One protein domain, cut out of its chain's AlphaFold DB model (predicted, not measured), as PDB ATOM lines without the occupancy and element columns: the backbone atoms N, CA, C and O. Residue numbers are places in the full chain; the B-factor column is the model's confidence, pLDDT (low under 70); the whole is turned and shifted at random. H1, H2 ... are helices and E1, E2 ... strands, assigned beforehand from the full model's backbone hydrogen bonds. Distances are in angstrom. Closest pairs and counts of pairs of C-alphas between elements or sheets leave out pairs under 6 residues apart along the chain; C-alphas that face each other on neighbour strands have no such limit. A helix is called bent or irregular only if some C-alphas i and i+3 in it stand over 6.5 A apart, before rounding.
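AT A GLANCE: This is residues 252 to 433 of the 440 residues of an uncharacterized protein of Candidatus Jorgensenbacteria bacterium GW2011_GWB1_50_10 (UniProt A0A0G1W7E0). A compact body of nine short helices has one long arm, residues 413 to 433 with H10, that sticks out from it and makes much of the length. In the body H6, H8 and H9 gather round H7, while the hairpin of H3 and H4 joins on through H5, which lies nearest the middle. The 182 printed residues hold, in order, H1 to H9, the lone strand E1 and H10; the class is mostly helix. The whole is loose, with a radius of gyration of the C-alphas of 19.8 A and spans of 79 by 33 by 30 A.

HOW THE PARTS SIT: H1, residues 260 to 264, and H2, residues 268 to 271, only just touch, with 3 pairs of C-alphas within 8 A and only at the corner; the closest C-alphas, of Asn 262 and Ala 268, are 6.0 A apart. H3, residues 276 to 288, and H4, residues 292 to 302, form a hairpin at a shallow tilt of 17 degrees, opposite ways; the closest C-alphas, of Ala 283 and Ser 295, are 4.2 A apart. H5, residues 306 to 318, touches H3 with residues 307 to 312 alone; the closest C-alphas, of Pro 276 and Val 308, are 4.5 A apart. H6, residues 321 to 332, touches the hub H7, residues 342 to 357, at a steep tilt of 66 degrees; the closest C-alphas, of Leu 326 and Met 353, are 5.1 A apart. H8, residues 361 to 370, forms a hairpin with H7, which touches it with residues 350 to 354 alone; the closest C-alphas, of Met 350 and Ile 362, are 5.2 A apart. H9, residues 378 to 387, touches H7 too; the closest C-alphas, of Ala 347 and Ile 381, are 5.5 A apart. E1, residues 403 to 405, pairs with no named strand and is near H5. H10, residues 415 to 433, touches no helix. Every O i to N i+4 pair is within hydrogen-bond range in H1, H3 and H5 to H9, against 6 of 7 in H4 and 9 of 15 in H10; H2 is too short for one.

IN THESE COORDINATES: H1 begins at C-alpha 260 (-4.145, 4.358, 7.778). H3 is 18.6 A long, H5 17.9 A and H7 22.7 A. H10, 29.1 A long, ends at C-alpha 433 (-42.849, 34.707, 42.793); it is only just irregular, with C-alphas 430 and 433 6.8 A apart.

THE WHOLE: The two farthest C-alphas, of Thr 389 and Gly 433, are 78.7 A apart. The printed part has no cut, and the link from H9 to E1 is long. Mean pLDDT of the printed part is 80.3; residues 406 to 433 are among those under 70.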
ATOM      1  N   TRP A 252      -1.264  16.568   4.221       69.56
ATOM      2  CA  TRP A 252      -2.081  16.512   5.429       69.56
ATOM      3  C   TRP A 252      -2.134  15.068   5.961       69.56
ATOM      4  O   TRP A 252      -3.217  14.533   6.124       69.56
ATOM      5  N   PRO A 253      -0.998  14.380   6.220       68.62
ATOM      6  CA  PRO A 253      -1.016  12.938   6.515       68.62
ATOM      7  C   PRO A 253      -1.772  12.601   7.808       68.62
ATOM      8  O   PRO A 253      -2.398  11.553   7.909       68.62
ATOM      9  N   TRP A 254      -1.755  13.516   8.782       71.56
ATOM     10  CA  TRP A 254      -2.552  13.430  10.010       71.56
ATOM     11  C   TRP A 254      -3.806  14.294   9.981       71.56
ATOM     12  O   TRP A 254      -4.476  14.424  11.003       71.56
ATOM     13  N   ALA A 255      -4.084  14.965   8.870       59.78
ATOM     14  CA  ALA A 255      -5.277  15.771   8.754       59.78
ATOM     15  C   ALA A 255      -6.264  15.113   7.782       59.78
ATOM     16  O   ALA A 255      -5.891  14.314   6.929       59.78
ATOM     17  N   ASP A 256      -7.551  15.278   8.064       59.53
ATOM     18  CA  ASP A 256      -8.669  14.577   7.408       59.53
ATOM     19  C   ASP A 256      -8.706  13.057   7.625       59.53
ATOM     20  O   ASP A 256      -9.503  12.367   6.991       59.53
ATOM     21  N   ALA A 257      -7.856  12.529   8.518       57.97
ATOM     22  CA  ALA A 257      -7.742  11.103   8.811       57.97
ATOM     23  C   ALA A 257      -7.702  10.256   7.525       57.97
ATOM     24  O   ALA A 257      -8.444   9.290   7.402       57.97
ATOM     25  N   LYS A 258      -6.884  10.618   6.527       62.97
ATOM     26  CA  LYS A 258      -6.768   9.816   5.297       62.97
ATOM     27  C   LYS A 258      -6.017   8.502   5.565       62.97
ATOM     28  O   LYS A 258      -5.210   8.388   6.491       62.97
ATOM     29  N   GLY A 259      -6.322   7.480   4.767       76.69
ATOM     30  CA  GLY A 259      -5.540   6.246   4.751       76.69
ATOM     31  C   GLY A 259      -5.562   5.436   6.042       76.69
ATOM     32  O   GLY A 259      -6.621   5.122   6.590       76.69
ATOM     33  N   ILE A 260      -4.366   5.092   6.524       79.31
ATOM     34  CA  ILE A 260      -4.145   4.358   7.778       79.31
ATOM     35  C   ILE A 260      -4.678   5.136   8.988       79.31
ATOM     36  O   ILE A 260      -5.265   4.542   9.894       79.31
ATOM     37  N   TRP A 261      -4.560   6.466   8.984       79.94
ATOM     38  CA  TRP A 261      -5.044   7.304  10.082       79.94
ATOM     39  C   TRP A 261      -6.579   7.298  10.193       79.94
ATOM     40  O   TRP A 261      -7.105   7.437  11.298       79.94
ATOM     41  N   ASN A 262      -7.298   7.014   9.097       75.25
ATOM     42  CA  ASN A 262      -8.746   6.759   9.131       75.25
ATOM     43  C   ASN A 262      -9.089   5.496   9.918       75.25
ATOM     44  O   ASN A 262     -10.076   5.430  10.641       75.25
ATOM     45  N   GLN A 263      -8.285   4.450   9.730       75.81
ATOM     46  CA  GLN A 263      -8.579   3.118  10.257       75.81
ATOM     47  C   GLN A 263      -8.420   3.077  11.778       75.81
ATOM     48  O   GLN A 263      -9.129   2.336  12.459       75.81
ATOM     49  N   ILE A 264      -7.534   3.913  12.325       76.12
ATOM     50  CA  ILE A 264      -7.322   4.000  13.771       76.12
ATOM     51  C   ILE A 264      -8.275   4.983  14.470       76.12
ATOM     52  O   ILE A 264      -8.477   4.878  15.685       76.12
ATOM     53  N   SER A 265      -8.882   5.908  13.718       71.19
ATOM     54  CA  SER A 265      -9.869   6.867  14.214       71.19
ATOM     55  C   SER A 265     -11.287   6.296  14.104       71.19
ATOM     56  O   SER A 265     -11.890   6.246  13.035       71.19
ATOM     57  N   GLN A 266     -11.876   5.891  15.232       61.66
ATOM     58  CA  GLN A 266     -13.257   5.384  15.246       61.66
ATOM     59  C   GLN A 266     -14.291   6.433  14.819       61.66
ATOM     60  O   GLN A 266     -15.356   6.090  14.308       61.66
ATOM     61  N   LYS A 267     -13.992   7.713  15.063       54.56
ATOM     62  CA  LYS A 267     -14.923   8.820  14.834       54.56
ATOM     63  C   LYS A 267     -14.843   9.366  13.407       54.56
ATOM     64  O   LYS A 267     -15.876   9.773  12.872       54.56
ATOM     65  N   ALA A 268     -13.684   9.245  12.749       51.31
ATOM     66  CA  ALA A 268     -13.531   9.557  11.329       51.31
ATOM     67  C   ALA A 268     -14.482   8.735  10.436       51.31
ATOM     68  O   ALA A 268     -15.003   9.260   9.455       51.31
ATOM     69  N   GLN A 269     -14.817   7.497  10.823       51.56
ATOM     70  CA  GLN A 269     -15.732   6.639  10.056       51.56
ATOM     71  C   GLN A 269     -17.219   7.029  10.152       51.56
ATOM     72  O   GLN A 269     -17.996   6.648   9.279       51.56
ATOM     73  N   LYS A 270     -17.638   7.754  11.201       51.34
ATOM     74  CA  LYS A 270     -19.060   8.046  11.469       51.34
ATOM     75  C   LYS A 270     -19.424   9.523  11.320       51.34
ATOM     76  O   LYS A 270     -20.479   9.824  10.771       51.34
ATOM     77  N   ASP A 271     -18.548  10.419  11.774       52.31
ATOM     78  CA  ASP A 271     -18.836  11.857  11.891       52.31
ATOM     79  C   ASP A 271     -17.939  12.720  10.987       52.31
ATOM     80  O   ASP A 271     -17.931  13.945  11.100       52.31
ATOM     81  N   ASN A 272     -17.199  12.090  10.067       53.59
ATOM     82  CA  ASN A 272     -16.350  12.758   9.086       53.59
ATOM     83  C   ASN A 272     -15.159  13.546   9.675       53.59
ATOM     84  O   ASN A 272     -14.669  14.406   8.967       53.59
ATOM     85  N   TYR A 273     -14.697  13.302  10.918       59.50
ATOM     86  CA  TYR A 273     -13.442  13.856  11.497       59.50
ATOM     87  C   TYR A 273     -13.065  13.148  12.823       59.50
ATOM     88  O   TYR A 273     -13.974  12.662  13.507       59.50
ATOM     89  N   PRO A 274     -11.769  13.059  13.220       61.75
ATOM     90  CA  PRO A 274     -10.845  14.191  13.411       61.75
ATOM     91  C   PRO A 274      -9.462  14.044  12.746       61.75
ATOM     92  O   PRO A 274      -8.944  12.948  12.609       61.75
ATOM     93  N   SER A 275      -8.828  15.177  12.421       78.50
ATOM     94  CA  SER A 275      -7.398  15.294  12.114       78.50
ATOM     95  C   SER A 275      -6.585  15.043  13.390       78.50
ATOM     96  O   SER A 275      -6.499  15.964  14.214       78.50
ATOM     97  N   PRO A 276      -6.023  13.840  13.639       86.12
ATOM     98  CA  PRO A 276      -5.608  13.485  14.991       86.12
ATOM     99  C   PRO A 276      -4.520  14.404  15.553       86.12
ATOM    100  O   PRO A 276      -4.597  14.835  16.705       86.12
ATOM    101  N   PHE A 277      -3.552  14.782  14.714       89.56
ATOM    102  CA  PHE A 277      -2.470  15.673  15.121       89.56
ATOM    103  C   PHE A 277      -2.946  17.112  15.376       89.56
ATOM    104  O   PHE A 277      -2.747  17.590  16.491       89.56
ATOM    105  N   PRO A 278      -3.653  17.795  14.455       90.25
ATOM    106  CA  PRO A 278      -4.206  19.128  14.706       90.25
ATOM    107  C   PRO A 278      -5.127  19.223  15.929       90.25
ATOM    108  O   PRO A 278      -5.201  20.270  16.574       90.25
ATOM    109  N   TYR A 279      -5.845  18.149  16.274       89.62
ATOM    110  CA  TYR A 279      -6.625  18.105  17.514       89.62
ATOM    111  C   TYR A 279      -5.735  18.042  18.757       89.62
ATOM    112  O   TYR A 279      -5.901  18.887  19.640       89.62
ATOM    113  N   ALA A 280      -4.790  17.095  18.808       90.88
ATOM    114  CA  ALA A 280      -3.857  16.951  19.929       90.88
ATOM    115  C   ALA A 280      -3.006  18.218  20.118       90.88
ATOM    116  O   ALA A 280      -2.924  18.766  21.217       90.88
ATOM    117  N   ALA A 281      -2.441  18.730  19.024       93.19
ATOM    118  CA  ALA A 281      -1.581  19.901  19.017       93.19
ATOM    119  C   ALA A 281      -2.331  21.159  19.478       93.19
ATOM    120  O   ALA A 281      -1.845  21.899  20.330       93.19
ATOM    121  N   SER A 282      -3.560  21.357  18.991       93.56
ATOM    122  CA  SER A 282      -4.382  22.494  19.400       93.56
ATOM    123  C   SER A 282      -4.828  22.422  20.852       93.56
ATOM    124  O   SER A 282      -4.788  23.444  21.536       93.56
ATOM    125  N   ALA A 283      -5.226  21.245  21.345       92.69
ATOM    126  CA  ALA A 283      -5.512  21.080  22.767       92.69
ATOM    127  C   ALA A 283      -4.293  21.505  23.596       92.69
ATOM    128  O   ALA A 283      -4.422  22.292  24.535       92.69
ATOM    129  N   ARG A 284      -3.089  21.101  23.174       93.94
ATOM    130  CA  ARG A 284      -1.895  21.405  23.949       93.94
ATOM    131  C   ARG A 284      -1.535  22.883  23.924       93.94
ATOM    132  O   ARG A 284      -1.325  23.469  24.982       93.94
ATOM    133  N   VAL A 285      -1.515  23.501  22.747       95.06
ATOM    134  CA  VAL A 285      -1.229  24.935  22.626       95.06
ATOM    135  C   VAL A 285      -2.238  25.763  23.421       95.06
ATOM    136  O   VAL A 285      -1.854  26.705  24.111       95.06
ATOM    137  N   LEU A 286      -3.523  25.389  23.417       94.56
ATOM    138  CA  LEU A 286      -4.525  26.032  24.273       94.56
ATOM    139  C   LEU A 286      -4.162  25.903  25.759       94.56
ATOM    140  O   LEU A 286      -4.248  26.890  26.487       94.56
ATOM    141  N   GLN A 287      -3.731  24.725  26.211       93.06
ATOM    142  CA  GLN A 287      -3.289  24.513  27.591       93.06
ATOM    143  C   GLN A 287      -2.074  25.387  27.950       93.06
ATOM    144  O   GLN A 287      -2.085  26.032  28.999       93.06
ATOM    145  N   GLU A 288      -1.062  25.455  27.082       93.06
ATOM    146  CA  GLU A 288       0.175  26.228  27.296       93.06
ATOM    147  C   GLU A 288      -0.061  27.739  27.314       93.06
ATOM    148  O   GLU A 288       0.589  28.463  28.065       93.06
ATOM    149  N   LEU A 289      -1.044  28.213  26.549       94.19
ATOM    150  CA  LEU A 289      -1.462  29.614  26.528       94.19
ATOM    151  C   LEU A 289      -2.410  29.992  27.681       94.19
ATOM    152  O   LEU A 289      -2.912  31.114  27.719       94.19
ATOM    153  N   GLY A 290      -2.676  29.080  28.622       94.56
ATOM    154  CA  GLY A 290      -3.535  29.335  29.783       94.56
ATOM    155  C   GLY A 290      -5.034  29.134  29.532       94.56
ATOM    156  O   GLY A 290      -5.845  29.441  30.402       94.56
ATOM    157  N   TYR A 291      -5.418  28.560  28.391       93.00
ATOM    158  CA  TYR A 291      -6.795  28.186  28.040       93.00
ATOM    159  C   TYR A 291      -7.060  26.701  28.340       93.00
ATOM    160  O   TYR A 291      -7.603  25.961  27.517       93.00
ATOM    161  N   GLY A 292      -6.667  26.235  29.532       88.38
ATOM    162  CA  GLY A 292      -6.766  24.822  29.928       88.38
ATOM    163  C   GLY A 292      -8.194  24.261  29.903       88.38
ATOM    164  O   GLY A 292      -8.402  23.106  29.543       88.38
ATOM    165  N   ASN A 293      -9.200  25.093  30.182       88.50
ATOM    166  CA  ASN A 293     -10.606  24.730  30.003       88.50
ATOM    167  C   ASN A 293     -10.951  24.442  28.532       88.50
ATOM    168  O   ASN A 293     -11.740  23.546  28.253       88.50
ATOM    169  N   TYR A 294     -10.358  25.171  27.583       88.12
ATOM    170  CA  TYR A 294     -10.624  24.986  26.155       88.12
ATOM    171  C   TYR A 294      -9.914  23.737  25.637       88.12
ATOM    172  O   TYR A 294     -10.494  22.991  24.849       88.12
ATOM    173  N   SER A 295      -8.699  23.487  26.138       86.62
ATOM    174  CA  SER A 295      -7.985  22.223  25.942       86.62
ATOM    175  C   SER A 295      -8.842  21.034  26.378       86.62
ATOM    176  O   SER A 295      -9.076  20.130  25.578       86.62
ATOM    177  N   GLN A 296      -9.388  21.067  27.600       83.56
ATOM    178  CA  GLN A 296     -10.172  19.950  28.128       83.56
ATOM    179  C   GLN A 296     -11.417  19.672  27.282       83.56
ATOM    180  O   GLN A 296     -11.602  18.544  26.844       83.56
ATOM    181  N   VAL A 297     -12.214  20.695  26.945       83.06
ATOM    182  CA  VAL A 297     -13.398  20.502  26.084       83.06
ATOM    183  C   VAL A 297     -13.001  19.939  24.715       83.06
ATOM    184  O   VAL A 297     -13.754  19.172  24.107       83.06
ATOM    185  N   LYS A 298     -11.823  20.302  24.199       81.88
ATOM    186  CA  LYS A 298     -11.315  19.762  22.939       81.88
ATOM    187  C   LYS A 298     -10.943  18.285  23.060       81.88
ATOM    188  O   LYS A 298     -11.336  17.520  22.184       81.88
ATOM    189  N   LEU A 299     -10.265  17.893  24.138       81.81
ATOM    190  CA  LEU A 299      -9.925  16.499  24.441       81.81
ATOM    191  C   LEU A 299     -11.172  15.652  24.713       81.81
ATOM    192  O   LEU A 299     -11.284  14.546  24.193       81.81
ATOM    193  N   ASP A 300     -12.163  16.187  25.421       81.56
ATOM    194  CA  ASP A 300     -13.429  15.500  25.704       81.56
ATOM    195  C   ASP A 300     -14.181  15.152  24.405       81.56
ATOM    196  O   ASP A 300     -14.744  14.066  24.261       81.56
ATOM    197  N   LYS A 301     -14.135  16.037  23.397       72.88
ATOM    198  CA  LYS A 301     -14.774  15.813  22.083       72.88
ATOM    199  C   LYS A 301     -14.147  14.684  21.266       72.88
ATOM    200  O   LYS A 301     -14.823  14.124  20.393       72.88
ATOM    201  N   VAL A 302     -12.878  14.390  21.519       71.94
ATOM    202  CA  VAL A 302     -12.080  13.363  20.831       71.94
ATOM    203  C   VAL A 302     -11.702  12.212  21.761       71.94
ATOM    204  O   VAL A 302     -10.960  11.319  21.363       71.94
ATOM    205  N   THR A 303     -12.248  12.194  22.980       68.75
ATOM    206  CA  THR A 303     -12.080  11.087  23.919       68.75
ATOM    207  C   THR A 303     -12.627   9.820  23.265       68.75
ATOM    208  O   THR A 303     -13.786   9.773  22.850       68.75
ATOM    209  N   GLY A 304     -11.761   8.816  23.113       72.25
ATOM    210  CA  GLY A 304     -12.036   7.585  22.364       72.25
ATOM    211  C   GLY A 304     -11.401   7.513  20.968       72.25
ATOM    212  O   GLY A 304     -11.445   6.456  20.338       72.25
ATOM    213  N   ASP A 305     -10.770   8.585  20.482       82.75
ATOM    214  CA  ASP A 305      -9.939   8.543  19.280       82.75
ATOM    215  C   ASP A 305      -8.516   8.065  19.613       82.75
ATOM    216  O   ASP A 305      -7.790   8.717  20.370       82.75
ATOM    217  N   CYS A 306      -8.102   6.926  19.047       85.38
ATOM    218  CA  CYS A 306      -6.768   6.371  19.303       85.38
ATOM    219  C   CYS A 306      -5.651   7.243  18.752       85.38
ATOM    220  O   CYS A 306      -4.603   7.339  19.383       85.38
ATOM    221  N   GLY A 307      -5.856   7.852  17.582       87.81
ATOM    222  CA  GLY A 307      -4.844   8.689  16.955       87.81
ATOM    223  C   GLY A 307      -4.567   9.919  17.811       87.81
ATOM    224  O   GLY A 307      -3.413  10.203  18.122       87.81
ATOM    225  N   VAL A 308      -5.622  10.607  18.260       87.62
ATOM    226  CA  VAL A 308      -5.476  11.775  19.138       87.62
ATOM    227  C   VAL A 308      -4.864  11.363  20.474       87.62
ATOM    228  O   VAL A 308      -3.942  12.024  20.940       87.62
ATOM    229  N   SER A 309      -5.327  10.258  21.065       88.06
ATOM    230  CA  SER A 309      -4.827   9.776  22.360       88.06
ATOM    231  C   SER A 309      -3.350   9.377  22.302       88.06
ATOM    232  O   SER A 309      -2.600   9.702  23.218       88.06
ATOM    233  N   LEU A 310      -2.912   8.723  21.221       91.31
ATOM    234  CA  LEU A 310      -1.507   8.383  20.984       91.31
ATOM    235  C   LEU A 310      -0.642   9.644  20.916       91.31
ATOM    236  O   LEU A 310       0.359   9.753  21.622       91.31
ATOM    237  N   LEU A 311      -1.042  10.612  20.091       92.00
ATOM    238  CA  LEU A 311      -0.275  11.842  19.900       92.00
ATOM    239  C   LEU A 311      -0.258  12.699  21.176       92.00
ATOM    240  O   LEU A 311       0.779  13.252  21.552       92.00
ATOM    241  N   TRP A 312      -1.376  12.749  21.897       91.25
ATOM    242  CA  TRP A 312      -1.456  13.392  23.203       91.25
ATOM    243  C   TRP A 312      -0.547  12.719  24.241       91.25
ATOM    244  O   TRP A 312       0.190  13.404  24.941       91.25
ATOM    245  N   ALA A 313      -0.529  11.384  24.314       90.75
ATOM    246  CA  ALA A 313       0.311  10.654  25.266       90.75
ATOM    247  C   ALA A 313       1.813  10.837  24.991       90.75
ATOM    248  O   ALA A 313       2.595  11.011  25.926       90.75
ATOM    249  N   ILE A 314       2.222  10.852  23.715       93.50
ATOM    250  CA  ILE A 314       3.604  11.175  23.327       93.50
ATOM    251  C   ILE A 314       3.965  12.583  23.797       93.50
ATOM    252  O   ILE A 314       5.037  12.778  24.371       93.50
ATOM    253  N   TYR A 315       3.066  13.546  23.581       91.81
ATOM    254  CA  TYR A 315       3.267  14.910  24.042       91.81
ATOM    255  C   TYR A 315       3.424  14.969  25.569       91.81
ATOM    256  O   TYR A 315       4.386  15.537  26.071       91.81
ATOM    257  N   GLU A 316       2.508  14.372  26.325       89.81
ATOM    258  CA  GLU A 316       2.534  14.447  27.787       89.81
ATOM    259  C   GLU A 316       3.807  13.817  28.384       89.81
ATOM    260  O   GLU A 316       4.362  14.331  29.356       89.81
ATOM    261  N   LYS A 317       4.319  12.744  27.766       91.69
ATOM    262  CA  LYS A 317       5.542  12.065  28.212       91.69
ATOM    263  C   LYS A 317       6.824  12.800  27.809       91.69
ATOM    264  O   LYS A 317       7.764  12.850  28.600       91.69
ATOM    265  N   PHE A 318       6.894  13.325  26.585       93.06
ATOM    266  CA  PHE A 318       8.150  13.790  25.972       93.06
ATOM    267  C   PHE A 318       8.161  15.280  25.588       93.06
ATOM    268  O   PHE A 318       9.170  15.789  25.091       93.06
ATOM    269  N   GLY A 319       7.055  15.989  25.801       93.62
ATOM    270  CA  GLY A 319       6.831  17.342  25.306       93.62
ATOM    271  C   GLY A 319       6.814  17.413  23.776       93.62
ATOM    272  O   GLY A 319       6.511  16.446  23.076       93.62
ATOM    273  N   TRP A 320       7.185  18.576  23.235       93.88
ATOM    274  CA  TRP A 320       7.244  18.810  21.787       93.88
ATOM    275  C   TRP A 320       8.447  18.163  21.086       93.88
ATOM    276  O   TRP A 320       8.424  18.017  19.866       93.88
ATOM    277  N   SER A 321       9.468  17.726  21.835       94.00
ATOM    278  CA  SER A 321      10.756  17.266  21.290       94.00
ATOM    279  C   SER A 321      10.643  16.214  20.170       94.00
ATOM    280  O   SER A 321      11.283  16.397  19.127       94.00
ATOM    281  N   PRO A 322       9.809  15.159  20.285       94.81
ATOM    282  CA  PRO A 322       9.662  14.175  19.211       94.81
ATOM    283  C   PRO A 322       9.089  14.775  17.921       94.81
ATOM    284  O   PRO A 322       9.529  14.424  16.827       94.81
ATOM    285  N   TYR A 323       8.154  15.720  18.042       94.25
ATOM    286  CA  TYR A 323       7.522  16.398  16.910       94.25
ATOM    287  C   TYR A 323       8.459  17.409  16.259       94.25
ATOM    288  O   TYR A 323       8.620  17.397  15.041       94.25
ATOM    289  N   THR A 324       9.146  18.233  17.056       93.12
ATOM    290  CA  THR A 324      10.174  19.152  16.548       93.12
ATOM    291  C   THR A 324      11.246  18.380  15.779       93.12
ATOM    292  O   THR A 324      11.670  18.788  14.700       93.12
ATOM    293  N   THR A 325      11.663  17.231  16.311       92.88
ATOM    294  CA  THR A 325      12.666  16.362  15.691       92.88
ATOM    295  C   THR A 325      12.177  15.773  14.371       92.88
ATOM    296  O   THR A 325      12.877  15.871  13.362       92.88
ATOM    297  N   LEU A 326      10.952  15.243  14.347       94.44
ATOM    298  CA  LEU A 326      10.294  14.787  13.125       94.44
ATOM    299  C   LEU A 326      10.266  15.886  12.053       94.44
ATOM    300  O   LEU A 326      10.700  15.664  10.925       94.44
ATOM    301  N   PHE A 327       9.803  17.085  12.406       93.44
ATOM    302  CA  PHE A 327       9.708  18.214  11.479       93.44
ATOM    303  C   PHE A 327      11.073  18.705  10.996       93.44
ATOM    304  O   PHE A 327      11.214  19.114   9.842       93.44
ATOM    305  N   ASN A 328      12.101  18.633  11.839       91.94
ATOM    306  CA  ASN A 328      13.468  18.936  11.438       91.94
ATOM    307  C   ASN A 328      13.983  17.940  10.402       91.94
ATOM    308  O   ASN A 328      14.520  18.374   9.384       91.94
ATOM    309  N   TYR A 329      13.776  16.639  10.604       94.50
ATOM    310  CA  TYR A 329      14.200  15.643   9.624       94.50
ATOM    311  C   TYR A 329      13.433  15.733   8.312       94.50
ATOM    312  O   TYR A 329      14.067  15.685   7.262       94.50
ATOM    313  N   LEU A 330      12.115  15.954   8.339       93.50
ATOM    314  CA  LEU A 330      11.344  16.168   7.109       93.50
ATOM    315  C   LEU A 330      11.926  17.316   6.276       93.50
ATOM    316  O   LEU A 330      12.152  17.158   5.078       93.50
ATOM    317  N   ARG A 331      12.267  18.442   6.914       90.75
ATOM    318  CA  ARG A 331      12.881  19.588   6.227       90.75
ATOM    319  C   ARG A 331      14.304  19.308   5.748       90.75
ATOM    320  O   ARG A 331      14.620  19.621   4.607       90.75
ATOM    321  N   GLN A 332      15.155  18.735   6.601       90.94
ATOM    322  CA  GLN A 332      16.560  18.448   6.278       90.94
ATOM    323  C   GLN A 332      16.700  17.434   5.141       90.94
ATOM    324  O   GLN A 332      17.604  17.551   4.322       90.94
ATOM    325  N   GLN A 333      15.798  16.454   5.090       92.44
ATOM    326  CA  GLN A 333      15.773  15.409   4.069       92.44
ATOM    327  C   GLN A 333      14.905  15.795   2.856       92.44
ATOM    328  O   GLN A 333      14.748  14.991   1.943       92.44
ATOM    329  N   HIS A 334      14.340  17.012   2.836       92.19
ATOM    330  CA  HIS A 334      13.439  17.507   1.788       92.19
ATOM    331  C   HIS A 334      12.262  16.559   1.483       92.19
ATOM    332  O   HIS A 334      11.864  16.375   0.332       92.19
ATOM    333  N   VAL A 335      11.701  15.949   2.527       92.00
ATOM    334  CA  VAL A 335      10.613  14.977   2.422       92.00
ATOM    335  C   VAL A 335       9.272  15.692   2.411       92.00
ATOM    336  O   VAL A 335       8.870  16.297   3.403       92.00
ATOM    337  N   ASN A 336       8.547  15.546   1.306       90.88
ATOM    338  CA  ASN A 336       7.124  15.843   1.242       90.88
ATOM    339  C   ASN A 336       6.333  14.534   1.398       90.88
ATOM    340  O   ASN A 336       6.383  13.672   0.522       90.88
ATOM    341  N   LEU A 337       5.591  14.395   2.499       89.62
ATOM    342  CA  LEU A 337       4.810  13.200   2.816       89.62
ATOM    343  C   LEU A 337       3.662  12.952   1.827       89.62
ATOM    344  O   LEU A 337       3.258  11.805   1.682       89.62
ATOM    345  N   SER A 338       3.183  13.966   1.093       86.75
ATOM    346  CA  SER A 338       2.173  13.770   0.039       86.75
ATOM    347  C   SER A 338       2.687  12.979  -1.165       86.75
ATOM    348  O   SER A 338       1.891  12.557  -1.999       86.75
ATOM    349  N   ASN A 339       4.007  12.817  -1.297       90.25
ATOM    350  CA  ASN A 339       4.627  12.083  -2.402       90.25
ATOM    351  C   ASN A 339       4.704  10.570  -2.149       90.25
ATOM    352  O   ASN A 339       5.213   9.838  -2.998       90.25
ATOM    353  N   TYR A 340       4.238  10.104  -0.991       89.19
ATOM    354  CA  TYR A 340       4.311   8.711  -0.569       89.19
ATOM    355  C   TYR A 340       2.906   8.165  -0.311       89.19
ATOM    356  O   TYR A 340       1.985   8.915   0.007       89.19
ATOM    357  N   ASP A 341       2.739   6.850  -0.445       89.50
ATOM    358  CA  ASP A 341       1.525   6.179   0.020       89.50
ATOM    359  C   ASP A 341       1.398   6.257   1.556       89.50
ATOM    360  O   ASP A 341       2.377   6.512   2.261       89.50
ATOM    361  N   ASP A 342       0.194   6.018   2.081       85.69
ATOM    362  CA  ASP A 342      -0.108   6.186   3.509       85.69
ATOM    363  C   ASP A 342       0.754   5.300   4.431       85.69
ATOM    364  O   ASP A 342       1.090   5.711   5.548       85.69
ATOM    365  N   GLU A 343       1.121   4.093   3.982       89.94
ATOM    366  CA  GLU A 343       1.961   3.165   4.750       89.94
ATOM    367  C   GLU A 343       3.394   3.688   4.822       89.94
ATOM    368  O   GLU A 343       3.958   3.817   5.910       89.94
ATOM    369  N   THR A 344       3.955   4.073   3.676       93.06
ATOM    370  CA  THR A 344       5.295   4.650   3.574       93.06
ATOM    371  C   THR A 344       5.385   5.981   4.328       93.06
ATOM    372  O   THR A 344       6.315   6.175   5.109       93.06
ATOM    373  N   ALA A 345       4.404   6.878   4.180       91.44
ATOM    374  CA  ALA A 345       4.358   8.147   4.907       91.44
ATOM    375  C   ALA A 345       4.319   7.930   6.428       91.44
ATOM    376  O   ALA A 345       5.032   8.603   7.174       91.44
ATOM    377  N   THR A 346       3.539   6.955   6.902       91.75
ATOM    378  CA  THR A 346       3.463   6.657   8.337       91.75
ATOM    379  C   THR A 346       4.735   5.992   8.861       91.75
ATOM    380  O   THR A 346       5.215   6.348   9.939       91.75
ATOM    381  N   ALA A 347       5.355   5.109   8.078       94.44
ATOM    382  CA  ALA A 347       6.666   4.553   8.391       94.44
ATOM    383  C   ALA A 347       7.751   5.644   8.487       94.44
ATOM    384  O   ALA A 347       8.567   5.599   9.408       94.44
ATOM    385  N   ILE A 348       7.737   6.660   7.608       95.38
ATOM    386  CA  ILE A 348       8.653   7.816   7.690       95.38
ATOM    387  C   ILE A 348       8.499   8.520   9.038       95.38
ATOM    388  O   ILE A 348       9.494   8.795   9.705       95.38
ATOM    389  N   ILE A 349       7.260   8.764   9.466       94.19
ATOM    390  CA  ILE A 349       6.958   9.415  10.746       94.19
ATOM    391  C   ILE A 349       7.539   8.611  11.913       94.19
ATOM    392  O   ILE A 349       8.278   9.157  12.733       94.19
ATOM    393  N   MET A 350       7.259   7.305  11.954       95.06
ATOM    394  CA  MET A 350       7.747   6.403  13.002       95.06
ATOM    395  C   MET A 350       9.279   6.365  13.051       95.06
ATOM    396  O   MET A 350       9.866   6.475  14.130       95.06
ATOM    397  N   VAL A 351       9.937   6.252  11.890       96.88
ATOM    398  CA  VAL A 351      11.402   6.204  11.782       96.88
ATOM    399  C   VAL A 351      12.030   7.530  12.200       96.88
ATOM    400  O   VAL A 351      12.964   7.524  12.996       96.88
ATOM    401  N   PHE A 352      11.523   8.669  11.722       96.75
ATOM    402  CA  PHE A 352      12.104   9.981  12.019       96.75
ATOM    403  C   PHE A 352      11.958  10.348  13.496       96.75
ATOM    404  O   PHE A 352      12.923  10.819  14.102       96.75
ATOM    405  N   MET A 353      10.798  10.074  14.102       96.06
ATOM    406  CA  MET A 353      10.616  10.255  15.544       96.06
ATOM    407  C   MET A 353      11.560   9.345  16.339       96.06
ATOM    408  O   MET A 353      12.203   9.802  17.285       96.06
ATOM    409  N   SER A 354      11.685   8.072  15.949       96.75
ATOM    410  CA  SER A 354      12.491   7.098  16.697       96.75
ATOM    411  C   SER A 354      13.986   7.374  16.587       96.75
ATOM    412  O   SER A 354      14.676   7.512  17.596       96.75
ATOM    413  N   ALA A 355      14.488   7.532  15.363       94.56
ATOM    414  CA  ALA A 355      15.898   7.786  15.104       94.56
ATOM    415  C   ALA A 355      16.365   9.096  15.749       94.56
ATOM    416  O   ALA A 355      17.493   9.195  16.220       94.56
ATOM    417  N   GLY A 356      15.512  10.120  15.780       92.38
ATOM    418  CA  GLY A 356      15.909  11.433  16.277       92.38
ATOM    419  C   GLY A 356      15.854  11.595  17.793       92.38
ATOM    420  O   GLY A 356      16.548  12.450  18.334       92.38
ATOM    421  N   THR A 357      15.067  10.774  18.482       95.31
ATOM    422  CA  THR A 357      14.914  10.850  19.943       95.31
ATOM    423  C   THR A 357      15.591   9.695  20.680       95.31
ATOM    424  O   THR A 357      15.844   9.805  21.877       95.31
ATOM    425  N   GLY A 358      15.873   8.588  19.985       95.31
ATOM    426  CA  GLY A 358      16.369   7.351  20.580       95.31
ATOM    427  C   GLY A 358      15.293   6.498  21.263       95.31
ATOM    428  O   GLY A 358      15.653   5.502  21.889       95.31
ATOM    429  N   TYR A 359      14.007   6.850  21.151       96.94
ATOM    430  CA  TYR A 359      12.886   6.083  21.711       96.94
ATOM    431  C   TYR A 359      12.159   5.243  20.656       96.94
ATOM    432  O   TYR A 359      12.110   5.594  19.481       96.94
ATOM    433  N   ASP A 360      11.564   4.132  21.081       96.25
ATOM    434  CA  ASP A 360      10.898   3.162  20.215       96.25
ATOM    435  C   ASP A 360       9.446   3.551  19.903       96.25
ATOM    436  O   ASP A 360       8.482   2.931  20.364       96.25
ATOM    437  N   TYR A 361       9.280   4.608  19.103       95.81
ATOM    438  CA  TYR A 361       7.963   4.973  18.580       95.81
ATOM    439  C   TYR A 361       7.461   3.973  17.536       95.81
ATOM    440  O   TYR A 361       6.257   3.892  17.318       95.81
ATOM    441  N   ILE A 362       8.345   3.182  16.917       95.88
ATOM    442  CA  ILE A 362       7.952   2.133  15.971       95.88
ATOM    443  C   ILE A 362       7.079   1.093  16.681       95.88
ATOM    444  O   ILE A 362       5.960   0.831  16.236       95.88
ATOM    445  N   SER A 363       7.545   0.549  17.807       94.75
ATOM    446  CA  SER A 363       6.763  -0.409  18.594       94.75
ATOM    447  C   SER A 363       5.481   0.214  19.146       94.75
ATOM    448  O   SER A 363       4.422  -0.399  19.033       94.75
ATOM    449  N   LEU A 364       5.544   1.450  19.660       94.44
ATOM    450  CA  LEU A 364       4.368   2.147  20.197       94.44
ATOM    451  C   LEU A 364       3.266   2.341  19.142       94.44
ATOM    452  O   LEU A 364       2.098   2.046  19.395       94.44
ATOM    453  N   PHE A 365       3.617   2.835  17.952       93.31
ATOM    454  CA  PHE A 365       2.644   3.034  16.876       93.31
ATOM    455  C   PHE A 365       2.087   1.694  16.394       93.31
ATOM    456  O   PHE A 365       0.874   1.569  16.247       93.31
ATOM    457  N   ASN A 366       2.941   0.679  16.211       93.44
ATOM    458  CA  ASN A 366       2.500  -0.656  15.808       93.44
ATOM    459  C   ASN A 366       1.556  -1.290  16.833       93.44
ATOM    460  O   ASN A 366       0.590  -1.935  16.439       93.44
ATOM    461  N   GLU A 367       1.782  -1.101  18.132       92.12
ATOM    462  CA  GLU A 367       0.869  -1.578  19.172       92.12
ATOM    463  C   GLU A 367      -0.528  -0.956  19.015       92.12
ATOM    464  O   GLU A 367      -1.519  -1.682  18.907       92.12
ATOM    465  N   VAL A 368      -0.611   0.374  18.889       89.31
ATOM    466  CA  VAL A 368      -1.883   1.090  18.682       89.31
ATOM    467  C   VAL A 368      -2.552   0.698  17.360       89.31
ATOM    468  O   VAL A 368      -3.769   0.511  17.298       89.31
ATOM    469  N   PHE A 369      -1.771   0.558  16.291       89.62
ATOM    470  CA  PHE A 369      -2.266   0.245  14.952       89.62
ATOM    471  C   PHE A 369      -2.783  -1.194  14.875       89.62
ATOM    472  O   PHE A 369      -3.875  -1.429  14.351       89.62
ATOM    473  N   ASN A 370      -2.084  -2.145  15.496       88.50
ATOM    474  CA  ASN A 370      -2.502  -3.543  15.545       88.50
ATOM    475  C   ASN A 370      -3.812  -3.723  16.324       88.50
ATOM    476  O   ASN A 370      -4.657  -4.517  15.910       88.50
ATOM    477  N   MET A 371      -4.058  -2.933  17.382       84.62
ATOM    478  CA  MET A 371      -5.369  -2.904  18.064       84.62
ATOM    479  C   MET A 371      -6.521  -2.475  17.141       84.62
ATOM    480  O   MET A 371      -7.696  -2.697  17.447       84.62
ATOM    481  N   ARG A 372      -6.191  -1.855  16.006       81.81
ATOM    482  CA  ARG A 372      -7.120  -1.381  14.979       81.81
ATOM    483  C   ARG A 372      -7.083  -2.215  13.699       81.81
ATOM    484  O   ARG A 372      -7.748  -1.859  12.733       81.81
ATOM    485  N   GLY A 373      -6.353  -3.331  13.698       84.50
ATOM    486  CA  GLY A 373      -6.198  -4.189  12.522       84.50
ATOM    487  C   GLY A 373      -5.329  -3.579  11.418       84.50
ATOM    488  O   GLY A 373      -5.327  -4.093  10.303       84.50
ATOM    489  N   VAL A 374      -4.594  -2.505  11.719       86.12
ATOM    490  CA  VAL A 374      -3.603  -1.907  10.825       86.12
ATOM    491  C   VAL A 374      -2.238  -2.479  11.186       86.12
ATOM    492  O   VAL A 374      -1.831  -2.414  12.340       86.12
ATOM    493  N   ASN A 375      -1.510  -3.005  10.207       88.00
ATOM    494  CA  ASN A 375      -0.163  -3.520  10.419       88.00
ATOM    495  C   ASN A 375       0.795  -2.871   9.416       88.00
ATOM    496  O   ASN A 375       0.665  -3.110   8.217       88.00
ATOM    497  N   ILE A 376       1.737  -2.062   9.908       90.06
ATOM    498  CA  ILE A 376       2.844  -1.540   9.100       90.06
ATOM    499  C   ILE A 376       3.972  -2.561   9.158       90.06
ATOM    500  O   ILE A 376       4.519  -2.851  10.224       90.06
ATOM    501  N   GLN A 377       4.326  -3.125   8.006       92.50
ATOM    502  CA  GLN A 377       5.271  -4.236   7.978       92.50
ATOM    503  C   GLN A 377       6.676  -3.804   8.418       92.50
ATOM    504  O   GLN A 377       7.189  -2.761   8.010       92.50
ATOM    505  N   GLN A 378       7.375  -4.663   9.166       93.56
ATOM    506  CA  GLN A 378       8.767  -4.402   9.559       93.56
ATOM    507  C   GLN A 378       9.708  -4.252   8.346       93.56
ATOM    508  O   GLN A 378      10.692  -3.509   8.398       93.56
ATOM    509  N   SER A 379       9.398  -4.933   7.237       95.62
ATOM    510  CA  SER A 379      10.078  -4.758   5.949       95.62
ATOM    511  C   SER A 379       9.943  -3.324   5.433       95.62
ATOM    512  O   SER A 379      10.943  -2.754   5.007       95.62
ATOM    513  N   LYS A 380       8.754  -2.716   5.547       96.31
ATOM    514  CA  LYS A 380       8.495  -1.324   5.161       96.31
ATOM    515  C   LYS A 380       9.249  -0.334   6.052       96.31
ATOM    516  O   LYS A 380       9.858   0.597   5.538       96.31
ATOM    517  N   ILE A 381       9.299  -0.570   7.367       96.06
ATOM    518  CA  ILE A 381      10.124   0.233   8.292       96.06
ATOM    519  C   ILE A 381      11.606   0.183   7.892       96.06
ATOM    520  O   ILE A 381      12.283   1.209   7.854       96.06
ATOM    521  N   SER A 382      12.105  -1.010   7.550       95.88
ATOM    522  CA  SER A 382      13.500  -1.211   7.138       95.88
ATOM    523  C   SER A 382      13.802  -0.558   5.785       95.88
ATOM    524  O   SER A 382      14.857   0.048   5.616       95.88
ATOM    525  N   GLU A 383      12.878  -0.660   4.828       97.06
ATOM    526  CA  GLU A 383      12.941   0.027   3.533       97.06
ATOM    527  C   GLU A 383      13.058   1.541   3.736       97.06
ATOM    528  O   GLU A 383      14.022   2.142   3.270       97.06
ATOM    529  N   VAL A 384      12.143   2.131   4.511       96.62
ATOM    530  CA  VAL A 384      12.113   3.569   4.804       96.62
ATOM    531  C   VAL A 384      13.375   4.038   5.520       96.62
ATOM    532  O   VAL A 384      13.937   5.062   5.142       96.62
ATOM    533  N   TYR A 385      13.867   3.297   6.513       96.81
ATOM    534  CA  TYR A 385      15.121   3.644   7.186       96.81
ATOM    535  C   TYR A 385      16.301   3.717   6.202       96.81
ATOM    536  O   TYR A 385      17.109   4.638   6.278       96.81
ATOM    537  N   ASN A 386      16.360   2.801   5.232       96.50
ATOM    538  CA  ASN A 386      17.417   2.767   4.220       96.50
ATOM    539  C   ASN A 386      17.251   3.819   3.105       96.50
ATOM    540  O   ASN A 386      18.198   4.045   2.351       96.50
ATOM    541  N   MET A 387      16.084   4.464   2.981       96.69
ATOM    542  CA  MET A 387      15.863   5.549   2.012       96.69
ATOM    543  C   MET A 387      16.590   6.842   2.392       96.69
ATOM    544  O   MET A 387      16.874   7.661   1.519       96.69
ATOM    545  N   PHE A 388      16.887   7.039   3.679       96.12
ATOM    546  CA  PHE A 388      17.456   8.281   4.194       96.12
ATOM    547  C   PHE A 388      18.870   8.069   4.711       96.12
ATOM    548  O   PHE A 388      19.192   7.074   5.355       96.12
ATOM    549  N   THR A 389      19.735   9.042   4.445       91.12
ATOM    550  CA  THR A 389      21.135   8.986   4.871       91.12
ATOM    551  C   THR A 389      21.350   9.830   6.122       91.12
ATOM    552  O   THR A 389      20.684  10.843   6.332       91.12
ATOM    553  N   GLY A 390      22.289   9.406   6.970       91.62
ATOM    554  CA  GLY A 390      22.670  10.155   8.171       91.62
ATOM    555  C   GLY A 390      21.691  10.057   9.345       91.62
ATOM    556  O   GLY A 390      21.867  10.782  10.322       91.62
ATOM    557  N   LEU A 391      20.693   9.169   9.288       94.12
ATOM    558  CA  LEU A 391      19.842   8.883  10.443       94.12
ATOM    559  C   LEU A 391      20.618   8.092  11.515       94.12
ATOM    560  O   LEU A 391      21.388   7.189  11.169       94.12
ATOM    561  N   PRO A 392      20.412   8.382  12.813       95.12
ATOM    562  CA  PRO A 392      20.905   7.531  13.892       95.12
ATOM    563  C   PRO A 392      20.326   6.111  13.822       95.12
ATOM    564  O   PRO A 392      19.208   5.909  13.350       95.12
ATOM    565  N   SER A 393      21.076   5.131  14.340       94.38
ATOM    566  CA  SER A 393      20.634   3.731  14.353       94.38
ATOM    567  C   SER A 393      19.351   3.537  15.159       94.38
ATOM    568  O   SER A 393      19.266   3.958  16.311       94.38
ATOM    569  N   ILE A 394      18.407   2.791  14.583       94.69
ATOM    570  CA  ILE A 394      17.162   2.358  15.235       94.69
ATOM    571  C   ILE A 394      17.260   0.957  15.872       94.69
ATOM    572  O   ILE A 394      16.256   0.395  16.290       94.69
ATOM    573  N   SER A 395      18.457   0.363  15.956       91.44
ATOM    574  CA  SER A 395      18.634  -1.004  16.482       91.44
ATOM    575  C   SER A 395      18.583  -1.116  18.012       91.44
ATOM    576  O   SER A 395      18.390  -2.211  18.523       91.44
ATOM    577  N   ASN A 396      18.799  -0.011  18.738       91.50
ATOM    578  CA  ASN A 396      18.928   0.025  20.204       91.50
ATOM    579  C   ASN A 396      18.040   1.121  20.822       91.50
ATOM    580  O   ASN A 396      18.502   1.919  21.642       91.50
ATOM    581  N   LEU A 397      16.787   1.205  20.372       93.44
ATOM    582  CA  LEU A 397      15.836   2.207  20.849       93.44
ATOM    583  C   LEU A 397      15.396   1.913  22.291       93.44
ATOM    584  O   LEU A 397      15.222   0.760  22.684       93.44
ATOM    585  N   GLN A 398      15.219   2.968  23.084       91.75
ATOM    586  CA  GLN A 398      14.659   2.879  24.430       91.75
ATOM    587  C   GLN A 398      13.134   2.721  24.356       91.75
ATOM    588  O   GLN A 398      12.500   3.428  23.574       91.75
ATOM    589  N   PRO A 399      12.505   1.865  25.179       89.19
ATOM    590  CA  PRO A 399      11.046   1.814  25.264       89.19
ATOM    591  C   PRO A 399      10.453   3.189  25.607       89.19
ATOM    592  O   PRO A 399      11.035   3.947  26.381       89.19
ATOM    593  N   THR A 400       9.281   3.515  25.060       87.69
ATOM    594  CA  THR A 400       8.612   4.804  25.324       87.69
ATOM    595  C   THR A 400       7.971   4.884  26.714       87.69
ATOM    596  O   THR A 400       7.696   5.983  27.194       87.69
ATOM    597  N   GLU A 401       7.728   3.737  27.359       89.38
ATOM    598  CA  GLU A 401       7.005   3.603  28.637       89.38
ATOM    599  C   GLU A 401       5.572   4.176  28.618       89.38
ATOM    600  O   GLU A 401       4.992   4.437  29.671       89.38
ATOM    601  N   ILE A 402       4.995   4.383  27.433       86.06
ATOM    602  CA  ILE A 402       3.582   4.734  27.271       86.06
ATOM    603  C   ILE A 402       2.793   3.426  27.247       86.06
ATOM    604  O   ILE A 402       3.063   2.558  26.421       86.06
ATOM    605  N   GLN A 403       1.835   3.279  28.159       84.81
ATOM    606  CA  GLN A 403       0.984   2.095  28.231       84.81
ATOM    607  C   GLN A 403      -0.148   2.225  27.212       84.81
ATOM    608  O   GLN A 403      -0.798   3.266  27.130       84.81
ATOM    609  N   VAL A 404      -0.436   1.168  26.457       79.69
ATOM    610  CA  VAL A 404      -1.606   1.130  25.574       79.69
ATOM    611  C   VAL A 404      -2.639   0.198  26.191       79.69
ATOM    612  O   VAL A 404      -2.384  -0.984  26.407       79.69
ATOM    613  N   THR A 405      -3.828   0.718  26.499       78.75
ATOM    614  CA  THR A 405      -4.914  -0.091  27.054       78.75
ATOM    615  C   THR A 405      -6.105  -0.145  26.110       78.75
ATOM    616  O   THR A 405      -6.636   0.859  25.625       78.75
ATOM    617  N   ASN A 406      -6.604  -1.361  25.914       69.44
ATOM    618  CA  ASN A 406      -7.889  -1.612  25.275       69.44
ATOM    619  C   ASN A 406      -8.989  -1.620  26.345       69.44
ATOM    620  O   ASN A 406      -9.628  -2.634  26.615       69.44
ATOM    621  N   THR A 407      -9.137  -0.506  27.055       56.84
ATOM    622  CA  THR A 407     -10.257  -0.326  27.978       56.84
ATOM    623  C   THR A 407     -11.382   0.359  27.231       56.84
ATOM    624  O   THR A 407     -11.206   1.455  26.702       56.84
ATOM    625  N   SER A 408     -12.562  -0.257  27.221       49.66
ATOM    626  CA  SER A 408     -13.801   0.450  26.922       49.66
ATOM    627  C   SER A 408     -13.962   1.561  27.961       49.66
ATOM    628  O   SER A 408     -14.413   1.293  29.076       49.66
ATOM    629  N   ILE A 409     -13.547   2.789  27.644       46.38
ATOM    630  CA  ILE A 409     -13.928   3.938  28.464       46.38
ATOM    631  C   ILE A 409     -15.449   4.020  28.330       46.38
ATOM    632  O   ILE A 409     -15.931   4.148  27.199       46.38
ATOM    633  N   PRO A 410     -16.220   3.882  29.423       41.12
ATOM    634  CA  PRO A 410     -17.640   4.163  29.358       41.12
ATOM    635  C   PRO A 410     -17.758   5.606  28.881       41.12
ATOM    636  O   PRO A 410     -17.278   6.518  29.551       41.12
ATOM    637  N   ILE A 411     -18.309   5.792  27.679       42.47
ATOM    638  CA  ILE A 411     -18.606   7.121  27.151       42.47
ATOM    639  C   ILE A 411     -19.456   7.778  28.239       42.47
ATOM    640  O   ILE A 411     -20.507   7.213  28.555       42.47
ATOM    641  N   PRO A 412     -19.013   8.887  28.859       40.16
ATOM    642  CA  PRO A 412     -19.835   9.560  29.843       40.16
ATOM    643  C   PRO A 412     -21.147   9.891  29.143       40.16
ATOM    644  O   PRO A 412     -21.150  10.600  28.131       40.16
ATOM    645  N   GLU A 413     -22.253   9.315  29.609       39.41
ATOM    646  CA  GLU A 413     -23.558   9.716  29.116       39.41
ATOM    647  C   GLU A 413     -23.660  11.222  29.375       39.41
ATOM    648  O   GLU A 413     -23.530  11.697  30.502       39.41
ATOM    649  N   TYR A 414     -23.834  12.006  28.309       44.16
ATOM    650  CA  TYR A 414     -23.900  13.472  28.350       44.16
ATOM    651  C   TYR A 414     -25.083  14.010  29.200       44.16
ATOM    652  O   TYR A 414     -25.337  15.217  29.216       44.16
ATOM    653  N   SER A 415     -25.811  13.147  29.920       40.78
ATOM    654  CA  SER A 415     -26.886  13.495  30.852       40.78
ATOM    655  C   SER A 415     -26.407  14.338  32.033       40.78
ATOM    656  O   SER A 415     -27.155  15.196  32.506       40.78
ATOM    657  N   ASP A 416     -25.159  14.165  32.472       38.62
ATOM    658  CA  ASP A 416     -24.714  14.725  33.755       38.62
ATOM    659  C   ASP A 416     -24.287  16.199  33.669       38.62
ATOM    660  O   ASP A 416     -24.292  16.905  34.677       38.62
ATOM    661  N   TYR A 417     -24.014  16.715  32.465       42.34
ATOM    662  CA  TYR A 417     -23.704  18.136  32.246       42.34
ATOM    663  C   TYR A 417     -24.929  18.983  31.881       42.34
ATOM    664  O   TYR A 417     -24.913  20.203  32.065       42.34
ATOM    665  N   LEU A 418     -26.020  18.364  31.413       41.41
ATOM    666  CA  LEU A 418     -27.268  19.077  31.129       41.41
ATOM    667  C   LEU A 418     -28.106  19.311  32.390       41.41
ATOM    668  O   LEU A 418     -28.804  20.321  32.463       41.41
ATOM    669  N   LEU A 419     -28.008  18.447  33.406       41.06
ATOM    670  CA  LEU A 419     -28.788  18.592  34.637       41.06
ATOM    671  C   LEU A 419     -28.422  19.851  35.457       41.06
ATOM    672  O   LEU A 419     -29.339  20.576  35.846       41.06
ATOM    673  N   PRO A 420     -27.135  20.205  35.669       40.66
ATOM    674  CA  PRO A 420     -26.771  21.437  36.370       40.66
ATOM    675  C   PRO A 420     -27.183  22.699  35.599       40.66
ATOM    676  O   PRO A 420     -27.597  23.686  36.209       40.66
ATOM    677  N   LEU A 421     -27.137  22.663  34.261       41.00
ATOM    678  CA  LEU A 421     -27.553  23.780  33.407       41.00
ATOM    679  C   LEU A 421     -29.080  23.952  33.378       41.00
ATOM    680  O   LEU A 421     -29.565  25.083  33.411       41.00
ATOM    681  N   LEU A 422     -29.846  22.853  33.396       38.97
ATOM    682  CA  LEU A 422     -31.303  22.905  33.540       38.97
ATOM    683  C   LEU A 422     -31.708  23.427  34.925       38.97
ATOM    684  O   LEU A 422     -32.631  24.230  35.032       38.97
ATOM    685  N   VAL A 423     -30.995  23.034  35.987       44.75
ATOM    686  CA  VAL A 423     -31.244  23.535  37.349       44.75
ATOM    687  C   VAL A 423     -30.917  25.032  37.453       44.75
ATOM    688  O   VAL A 423     -31.699  25.783  38.033       44.75
ATOM    689  N   LEU A 424     -29.842  25.512  36.818       43.22
ATOM    690  CA  LEU A 424     -29.499  26.943  36.782       43.22
ATOM    691  C   LEU A 424     -30.463  27.796  35.938       43.22
ATOM    692  O   LEU A 424     -30.645  28.972  36.247       43.22
ATOM    693  N   LEU A 425     -31.115  27.227  34.918       44.31
ATOM    694  CA  LEU A 425     -32.103  27.935  34.091       44.31
ATOM    695  C   LEU A 425     -33.526  27.900  34.676       44.31
ATOM    696  O   LEU A 425     -34.287  28.850  34.493       44.31
ATOM    697  N   VAL A 426     -33.892  26.848  35.416       45.97
ATOM    698  CA  VAL A 426     -35.248  26.681  35.974       45.97
ATOM    699  C   VAL A 426     -35.406  27.359  37.343       45.97
ATOM    700  O   VAL A 426     -36.476  27.894  37.647       45.97
ATOM    701  N   VAL A 427     -34.351  27.427  38.160       44.31
ATOM    702  CA  VAL A 427     -34.417  28.029  39.507       44.31
ATOM    703  C   VAL A 427     -34.726  29.543  39.488       44.31
ATOM    704  O   VAL A 427     -35.582  29.971  40.267       44.31
ATOM    705  N   PRO A 428     -34.172  30.379  38.585       43.12
ATOM    706  CA  PRO A 428     -34.527  31.801  38.516       43.12
ATOM    707  C   PRO A 428     -35.962  32.053  38.027       43.12
ATOM    708  O   PRO A 428     -36.578  33.053  38.402       43.12
ATOM    709  N   VAL A 429     -36.519  31.145  37.218       46.88
ATOM    710  CA  VAL A 429     -37.897  31.247  36.704       46.88
ATOM    711  C   VAL A 429     -38.919  30.881  37.788       46.88
ATOM    712  O   VAL A 429     -39.969  31.514  37.869       46.88
ATOM    713  N   LEU A 430     -38.589  29.951  38.691       44.06
ATOM    714  CA  LEU A 430     -39.449  29.589  39.827       44.06
ATOM    715  C   LEU A 430     -39.344  30.559  41.019       44.06
ATOM    716  O   LEU A 430     -40.284  30.668  41.807       44.06
ATOM    717  N   LEU A 431     -38.242  31.305  41.149       46.91
ATOM    718  CA  LEU A 431     -38.034  32.261  42.246       46.91
ATOM    719  C   LEU A 431     -38.606  33.665  41.988       46.91
ATOM    720  O   LEU A 431     -38.667  34.474  42.915       46.91
ATOM    721  N   LYS A 432     -39.132  33.953  40.790       43.34
ATOM    722  CA  LYS A 432     -39.790  35.237  40.470       43.34
ATOM    723  C   LYS A 432     -41.130  35.489  41.189       43.34
ATOM    724  O   LYS A 432     -41.756  36.515  40.944       43.34
ATOM    725  N   GLY A 433     -41.565  34.600  42.087       43.38
ATOM    726  CA  GLY A 433     -42.849  34.707  42.793       43.38
ATOM    727  C   GLY A 433     -42.798  34.759  44.324       43.38
ATOM    728  O   GLY A 433     -43.860  34.819  44.938       43.38
TER     729      GLY A 433